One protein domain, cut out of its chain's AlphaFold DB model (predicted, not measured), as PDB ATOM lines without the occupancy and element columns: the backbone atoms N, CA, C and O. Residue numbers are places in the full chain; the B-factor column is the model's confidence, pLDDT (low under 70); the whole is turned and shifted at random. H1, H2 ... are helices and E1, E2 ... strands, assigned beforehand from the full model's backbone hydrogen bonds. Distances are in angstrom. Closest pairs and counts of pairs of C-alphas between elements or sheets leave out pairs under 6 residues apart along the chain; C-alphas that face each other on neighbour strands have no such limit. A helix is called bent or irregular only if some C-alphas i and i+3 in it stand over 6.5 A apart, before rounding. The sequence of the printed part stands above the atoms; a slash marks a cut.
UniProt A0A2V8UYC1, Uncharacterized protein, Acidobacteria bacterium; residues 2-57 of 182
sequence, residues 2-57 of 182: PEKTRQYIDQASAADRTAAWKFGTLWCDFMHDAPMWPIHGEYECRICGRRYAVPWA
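AT A GLANCE: This is residues 2 to 57 of the 182 residues of an uncharacterized protein of Acidobacteria bacterium (UniProt A0A2V8UYC1). A small head holds a short two-stranded hairpin, E1 and E2, with the loops round it, and one long straight helix, H1, sticks out from it as an arm with residues 2 to 23. The arm makes the length of the whole, while the head without it is close to compact. The printed part has 56 residues with one named helix and two named strands, in the order H1, E1, E2 along the chain; the sheet has the order E1 - E2 and is antiparallel, and the class is mostly helix. The whole is extended, with a radius of gyration of the C-alphas of 16.6 A, and its C-alphas span 53 by 20 by 17 A.

IN THESE COORDINATES: Strand E1 is residues 42 to 44, Glu 42 to Glu 44, and begins with C-alpha 42 at (-18.805, 7.562, -4.198). Strand E2 is residues 51 to 53, Arg 51 to Ala 53, and ends with C-alpha 53 at (-15.470, 10.654, -2.505). Helix H1 is residues 4 to 31, Lys 4 to Met 31, and measures 40.7 A from its first C-alpha at (21.458, 2.056, -21.301) to its last at (-16.405, 16.734, -18.667).

HOW THE PARTS SIT: E1 and E2 are antiparallel neighbours and form a hairpin, with 153 degrees between their N-to-C directions. C-alphas that face each other are those of Glu 42 and Ala 53, 4.9 A apart, of Tyr 43 and Tyr 52, 5.0 A apart, and of Glu 44 and Arg 51, 4.5 A apart. Across the pair, N 43 and O 52 are within hydrogen-bond range at 2.8 A, and N 52 and O 43 are too, at 2.8 A. H1 and E2 are apart, with no C-alpha of the one within 8 A of the other. H1 is not bent, and 22 of its 24 O i to N i+4 pairs are within hydrogen-bond range.

THE WHOLE: The two C-alphas farthest apart are those of Pro 2 and Trp 56, at 54.5 A. Residues 2 to 23, of which 4 to 23 belong to H1, stand free. The body without them has 34 residues, spans 23 by 16 by 13 A and has a radius of gyration of 9.2 A. The printed part has no cut. The link from H1 to E1, 10 residues, is short, and so is the link from E1 to E2, 6 residues. The mean pLDDT of the printed part is 74.1; 12 residues are under 70, namely residue 12, residues 32 to 37, residue 39, residue 47 and residues 55 to 57.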
ATOM      1  N   PRO A   2      22.892  -2.640 -25.680       73.56
ATOM      2  CA  PRO A   2      23.382  -1.914 -24.510       73.56
ATOM      3  C   PRO A   2      22.254  -1.643 -23.499       73.56
ATOM      4  O   PRO A   2      21.236  -1.049 -23.860       73.56
ATOM      5  N   GLU A   3      22.441  -2.036 -22.231       77.38
ATOM      6  CA  GLU A   3      21.503  -1.811 -21.111       77.38
ATOM      7  C   GLU A   3      20.982  -0.365 -21.002       77.38
ATOM      8  O   GLU A   3      19.840  -0.145 -20.597       77.38
ATOM      9  N   LYS A   4      21.788   0.625 -21.406       77.75
ATOM     10  CA  LYS A   4      21.458   2.056 -21.301       77.75
ATOM     11  C   LYS A   4      20.174   2.442 -22.048       77.75
ATOM     12  O   LYS A   4      19.474   3.355 -21.619       77.75
ATOM     13  N   THR A   5      19.831   1.754 -23.137       81.31
ATOM     14  CA  THR A   5      18.633   2.082 -23.929       81.31
ATOM     15  C   THR A   5      17.337   1.652 -23.233       81.31
ATOM     16  O   THR A   5      16.325   2.328 -23.385       81.31
ATOM     17  N   ARG A   6      17.355   0.580 -22.424       73.19
ATOM     18  CA  ARG A   6      16.158   0.105 -21.701       73.19
ATOM     19  C   ARG A   6      15.724   1.082 -20.608       73.19
ATOM     20  O   ARG A   6      14.563   1.466 -20.562       73.19
ATOM     21  N   GLN A   7      16.681   1.574 -19.822       76.50
ATOM     22  CA  GLN A   7      16.405   2.513 -18.729       76.50
ATOM     23  C   GLN A   7      15.766   3.829 -19.212       76.50
ATOM     24  O   GLN A   7      14.903   4.374 -18.530       76.50
ATOM     25  N   TYR A   8      16.141   4.319 -20.401       70.06
ATOM     26  CA  TYR A   8      15.557   5.536 -20.980       70.06
ATOM     27  C   TYR A   8      14.083   5.352 -21.379       70.06
ATOM     28  O   TYR A   8      13.264   6.243 -21.161       70.06
ATOM     29  N   ILE A   9      13.731   4.180 -21.921       72.31
ATOM     30  CA  ILE A   9      12.351   3.852 -22.312       72.31
ATOM     31  C   ILE A   9      11.463   3.725 -21.067       72.31
ATOM     32  O   ILE A   9      10.353   4.260 -21.038       72.31
ATOM     33  N   ASP A  10      11.973   3.093 -20.009       78.44
ATOM     34  CA  ASP A  10      11.232   2.927 -18.758       78.44
ATOM     35  C   ASP A  10      10.981   4.278 -18.063       78.44
ATOM     36  O   ASP A  10       9.864   4.542 -17.608       78.44
ATOM     37  N   GLN A  11      11.968   5.185 -18.051       73.31
ATOM     38  CA  GLN A  11      11.801   6.545 -17.518       73.31
ATOM     39  C   GLN A  11      10.805   7.389 -18.320       73.31
ATOM     40  O   GLN A  11       9.965   8.063 -17.716       73.31
ATOM     41  N   ALA A  12      10.857   7.328 -19.655       67.81
ATOM     42  CA  ALA A  12       9.875   7.998 -20.507       67.81
ATOM     43  C   ALA A  12       8.453   7.487 -20.208       67.81
ATOM     44  O   ALA A  12       7.533   8.278 -20.006       67.81
ATOM     45  N   SER A  13       8.293   6.173 -20.025       75.31
ATOM     46  CA  SER A  13       6.991   5.571 -19.717       75.31
ATOM     47  C   SER A  13       6.421   5.989 -18.350       75.31
ATOM     48  O   SER A  13       5.205   6.137 -18.194       75.31
ATOM     49  N   ALA A  14       7.277   6.216 -17.348       78.19
ATOM     50  CA  ALA A  14       6.855   6.669 -16.022       78.19
ATOM     51  C   ALA A  14       6.392   8.137 -16.039       78.19
ATOM     52  O   ALA A  14       5.373   8.484 -15.424       78.19
ATOM     53  N   ALA A  15       7.109   8.991 -16.776       76.94
ATOM     54  CA  ALA A  15       6.712  10.378 -16.996       76.94
ATOM     55  C   ALA A  15       5.375  10.455 -17.754       76.94
ATOM     56  O   ALA A  15       4.465  11.163 -17.313       76.94
ATOM     57  N   ASP A  16       5.210   9.647 -18.804       75.38
ATOM     58  CA  ASP A  16       3.984   9.591 -19.605       75.38
ATOM     59  C   ASP A  16       2.778   9.111 -18.794       75.38
ATOM     60  O   ASP A  16       1.700   9.699 -18.873       75.38
ATOM     61  N   ARG A  17       2.948   8.098 -17.933       75.62
ATOM     62  CA  ARG A  17       1.883   7.649 -17.017       75.62
ATOM     63  C   ARG A  17       1.460   8.746 -16.046       75.62
ATOM     64  O   ARG A  17       0.270   8.908 -15.781       75.62
ATOM     65  N   THR A  18       2.419   9.518 -15.543       80.94
ATOM     66  CA  THR A  18       2.144  10.636 -14.631       80.94
ATOM     67  C   THR A  18       1.411  11.767 -15.352       80.94
ATOM     68  O   THR A  18       0.447  12.322 -14.817       80.94
ATOM     69  N   ALA A  19       1.823  12.089 -16.579       78.12
ATOM     70  CA  ALA A  19       1.160  13.080 -17.420       78.12
ATOM     71  C   ALA A  19      -0.268  12.640 -17.778       78.12
ATOM     72  O   ALA A  19      -1.215  13.394 -17.549       78.12
ATOM     73  N   ALA A  20      -0.446  11.397 -18.231       75.38
ATOM     74  CA  ALA A  20      -1.751  10.810 -18.524       75.38
ATOM     75  C   ALA A  20      -2.662  10.795 -17.287       75.38
ATOM     76  O   ALA A  20      -3.860  11.069 -17.389       75.38
ATOM     77  N   TRP A  21      -2.107  10.539 -16.097       77.06
ATOM     78  CA  TRP A  21      -2.881  10.564 -14.860       77.06
ATOM     79  C   TRP A  21      -3.419  11.961 -14.534       77.06
ATOM     80  O   TRP A  21      -4.609  12.079 -14.225       77.06
ATOM     81  N   LYS A  22      -2.571  12.994 -14.658       81.62
ATOM     82  CA  LYS A  22      -2.923  14.408 -14.434       81.62
ATOM     83  C   LYS A  22      -3.935  14.922 -15.458       81.62
ATOM     84  O   LYS A  22      -4.915  15.556 -15.071       81.62
ATOM     85  N   PHE A  23      -3.731  14.609 -16.738       81.44
ATOM     86  CA  PHE A  23      -4.689  14.940 -17.796       81.44
ATOM     87  C   PHE A  23      -6.035  14.256 -17.571       81.44
ATOM     88  O   PHE A  23      -7.068  14.899 -17.722       81.44
ATOM     89  N   GLY A  24      -6.033  12.991 -17.141       77.81
ATOM     90  CA  GLY A  24      -7.256  12.271 -16.796       77.81
ATOM     91  C   GLY A  24      -8.056  12.970 -15.698       77.81
ATOM     92  O   GLY A  24      -9.264  13.105 -15.839       77.81
ATOM     93  N   THR A  25      -7.399  13.467 -14.647       77.25
ATOM     94  CA  THR A  25      -8.076  14.206 -13.567       77.25
ATOM     95  C   THR A  25      -8.722  15.491 -14.085       77.25
ATOM     96  O   THR A  25      -9.920  15.675 -13.909       77.25
ATOM     97  N   LEU A  26      -7.968  16.322 -14.812       79.69
ATOM     98  CA  LEU A  26      -8.484  17.580 -15.368       79.69
ATOM     99  C   LEU A  26      -9.611  17.360 -16.385       79.69
ATOM    100  O   LEU A  26     -10.581  18.111 -16.416       79.69
ATOM    101  N   TRP A  27      -9.490  16.325 -17.218       75.50
ATOM    102  CA  TRP A  27     -10.519  15.952 -18.182       75.50
ATOM    103  C   TRP A  27     -11.803  15.496 -17.490       75.50
ATOM    104  O   TRP A  27     -12.892  15.860 -17.924       75.50
ATOM    105  N   CYS A  28     -11.685  14.731 -16.401       74.81
ATOM    106  CA  CYS A  28     -12.842  14.315 -15.612       74.81
ATOM    107  C   CYS A  28     -13.529  15.513 -14.964       74.81
ATOM    108  O   CYS A  28     -14.745  15.631 -15.089       74.81
ATOM    109  N   ASP A  29     -12.763  16.421 -14.359       74.06
ATOM    110  CA  ASP A  29     -13.299  17.642 -13.750       74.06
ATOM    111  C   ASP A  29     -14.007  18.533 -14.785       74.06
ATOM    112  O   ASP A  29     -15.009  19.166 -14.474       74.06
ATOM    113  N   PHE A  30     -13.507  18.568 -16.026       75.75
ATOM    114  CA  PHE A  30     -14.082  19.371 -17.106       75.75
ATOM    115  C   PHE A  30     -15.324  18.740 -17.749       75.75
ATOM    116  O   PHE A  30     -16.279  19.438 -18.078       75.75
ATOM    117  N   MET A  31     -15.306  17.427 -17.987       70.75
ATOM    118  CA  MET A  31     -16.405  16.734 -18.667       70.75
ATOM    119  C   MET A  31     -17.580  16.442 -17.733       70.75
ATOM    120  O   MET A  31     -18.706  16.259 -18.200       70.75
ATOM    121  N   HIS A  32     -17.338  16.388 -16.424       67.38
ATOM    122  CA  HIS A  32     -18.362  16.128 -15.421       67.38
ATOM    123  C   HIS A  32     -18.844  17.424 -14.754       67.38
ATOM    124  O   HIS A  32     -18.865  17.536 -13.534       67.38
ATOM    125  N   ASP A  33     -19.322  18.375 -15.564       60.59
ATOM    126  CA  ASP A  33     -20.037  19.573 -15.083       60.59
ATOM    127  C   ASP A  33     -21.391  19.213 -14.410       60.59
ATOM    128  O   ASP A  33     -21.986  20.033 -13.710       60.59
ATOM    129  N   ALA A  34     -21.887  17.981 -14.590       56.78
ATOM    130  CA  ALA A  34     -23.092  17.462 -13.944       56.78
ATOM    131  C   ALA A  34     -22.746  16.238 -13.072       56.78
ATOM    132  O   ALA A  34     -22.415  15.182 -13.623       56.78
ATOM    133  N   PRO A  35     -22.824  16.334 -11.729       55.78
ATOM    134  CA  PRO A  35     -22.614  15.181 -10.864       55.78
ATOM    135  C   PRO A  35     -23.699  14.135 -11.152       55.78
ATOM    136  O   PRO A  35     -24.891  14.374 -10.954       55.78
ATOM    137  N   MET A  36     -23.295  12.970 -11.659       65.44
ATOM    138  CA  MET A  36     -24.176  11.799 -11.719       65.44
ATOM    139  C   MET A  36     -24.506  11.374 -10.294       65.44
ATOM    140  O   MET A  36     -23.617  11.412  -9.461       65.44
ATOM    141  N   TRP A  37     -25.734  10.937 -10.008       67.88
ATOM    142  CA  TRP A  37     -26.114  10.500  -8.659       67.88
ATOM    143  C   TRP A  37     -25.094   9.513  -8.060       67.88
ATOM    144  O   TRP A  37     -24.755   8.528  -8.726       67.88
ATOM    145  N   PRO A  38     -24.597   9.758  -6.832       71.38
ATOM    146  CA  PRO A  38     -23.629   8.873  -6.206       71.38
ATOM    147  C   PRO A  38     -24.294   7.540  -5.870       71.38
ATOM    148  O   PRO A  38     -25.399   7.498  -5.325       71.38
ATOM    149  N   ILE A  39     -23.602   6.447  -6.170       67.88
ATOM    150  CA  ILE A  39     -24.016   5.098  -5.787       67.88
ATOM    151  C   ILE A  39     -23.040   4.683  -4.682       67.88
ATOM    152  O   ILE A  39     -21.835   4.696  -4.895       67.88
ATOM    153  N   HIS A  40     -23.546   4.388  -3.482       75.38
ATOM    154  CA  HIS A  40     -22.737   4.063  -2.290       75.38
ATOM    155  C   HIS A  40     -21.843   5.192  -1.735       75.38
ATOM    156  O   HIS A  40     -20.854   4.915  -1.069       75.38
ATOM    157  N   GLY A  41     -22.191   6.466  -1.953       81.31
ATOM    158  CA  GLY A  41     -21.425   7.589  -1.384       81.31
ATOM    159  C   GLY A  41     -20.116   7.901  -2.119       81.31
ATOM    160  O   GLY A  41     -19.330   8.725  -1.653       81.31
ATOM    161  N   GLU A  42     -19.919   7.299  -3.293       81.06
ATOM    162  CA  GLU A  42     -18.805   7.562  -4.198       81.06
ATOM    163  C   GLU A  42     -19.332   7.876  -5.608       81.06
ATOM    164  O   GLU A  42     -20.377   7.377  -6.041       81.06
ATOM    165  N   TYR A  43     -18.606   8.720  -6.339       78.19
ATOM    166  CA  TYR A  43     -18.824   8.963  -7.764       78.19
ATOM    167  C   TYR A  43     -17.860   8.107  -8.581       78.19
ATOM    168  O   TYR A  43     -16.652   8.252  -8.423       78.19
ATOM    169  N   GLU A  44     -18.362   7.273  -9.493       80.81
ATOM    170  CA  GLU A  44     -17.534   6.550 -10.465       80.81
ATOM    171  C   GLU A  44     -17.620   7.209 -11.852       80.81
ATOM    172  O   GLU A  44     -18.691   7.352 -12.449       80.81
ATOM    173  N   CYS A  45     -16.472   7.619 -12.383       76.69
ATOM    174  CA  CYS A  45     -16.328   8.171 -13.726       76.69
ATOM    175  C   CYS A  45     -16.548   7.073 -14.778       76.69
ATOM    176  O   CYS A  45     -15.734   6.166 -14.903       76.69
ATOM    177  N   ARG A  46     -17.596   7.161 -15.605       70.00
ATOM    178  CA  ARG A  46     -17.894   6.129 -16.628       70.00
ATOM    179  C   ARG A  46     -16.865   6.021 -17.754       70.00
ATOM    180  O   ARG A  46     -16.798   4.997 -18.418       70.00
ATOM    181  N   ILE A  47     -16.103   7.086 -17.994       67.50
ATOM    182  CA  ILE A  47     -15.098   7.126 -19.066       67.50
ATOM    183  C   ILE A  47     -13.786   6.492 -18.592       67.50
ATOM    184  O   ILE A  47     -13.109   5.808 -19.351       67.50
ATOM    185  N   CYS A  48     -13.425   6.729 -17.334       77.44
ATOM    186  CA  CYS A  48     -12.100   6.440 -16.797       77.44
ATOM    187  C   CYS A  48     -12.093   5.434 -15.635       77.44
ATOM    188  O   CYS A  48     -11.018   5.041 -15.190       77.44
ATOM    189  N   GLY A  49     -13.260   5.056 -15.111       79.81
ATOM    190  CA  GLY A  49     -13.443   4.118 -13.999       79.81
ATOM    191  C   GLY A  49     -12.981   4.624 -12.628       79.81
ATOM    192  O   GLY A  49     -12.976   3.861 -11.666       79.81
ATOM    193  N   ARG A  50     -12.545   5.885 -12.503       77.19
ATOM    194  CA  ARG A  50     -12.038   6.423 -11.230       77.19
ATOM    195  C   ARG A  50     -13.174   6.729 -10.265       77.19
ATOM    196  O   ARG A  50     -14.200   7.268 -10.681       77.19
ATOM    197  N   ARG A  51     -12.944   6.431  -8.985       81.44
ATOM    198  CA  ARG A  51     -13.871   6.698  -7.884       81.44
ATOM    199  C   ARG A  51     -13.450   7.936  -7.102       81.44
ATOM    200  O   ARG A  51     -12.270   8.099  -6.797       81.44
ATOM    201  N   TYR A  52     -14.413   8.793  -6.793       74.12
ATOM    202  CA  TYR A  52     -14.217  10.037  -6.055       74.12
ATOM    203  C   TYR A  52     -15.167  10.081  -4.861       74.12
ATOM    204  O   TYR A  52     -16.358   9.804  -5.001       74.12
ATOM    205  N   ALA A  53     -14.648  10.459  -3.692       75.19
ATOM    206  CA  ALA A  53     -15.470  10.654  -2.505       75.19
ATOM    207  C   ALA A  53     -16.419  11.842  -2.701       75.19
ATOM    208  O   ALA A  53     -16.046  12.880  -3.256       75.19
ATOM    209  N   VAL A  54     -17.657  11.691  -2.238       73.75
ATOM    210  CA  VAL A  54     -18.661  12.745  -2.348       73.75
ATOM    211  C   VAL A  54     -18.374  13.838  -1.305       73.75
ATOM    212  O   VAL A  54     -18.303  13.523  -0.118       73.75
ATOM    213  N   PRO A  55     -18.254  15.125  -1.688       68.88
ATOM    214  CA  PRO A  55     -17.836  16.186  -0.767       68.88
ATOM    215  C   PRO A  55     -18.714  16.351   0.481       68.88
ATOM    216  O   PRO A  55     -18.204  16.727   1.526       68.88
ATOM    217  N   TRP A  56     -20.015  16.055   0.397       69.06
ATOM    218  CA  TRP A  56     -20.939  16.154   1.536       69.06
ATOM    219  C   TRP A  56     -20.968  14.910   2.434       69.06
ATOM    220  O   TRP A  56     -21.618  14.928   3.473       69.06
ATOM    221  N   ALA A  57     -20.286  13.823   2.060       63.88
ATOM    222  CA  ALA A  57     -20.149  12.651   2.925       63.88
ATOM    223  C   ALA A  57     -19.134  12.882   4.064       63.88
ATOM    224  O   ALA A  57     -19.122  12.122   5.025       63.88
TER     225      ALA A  57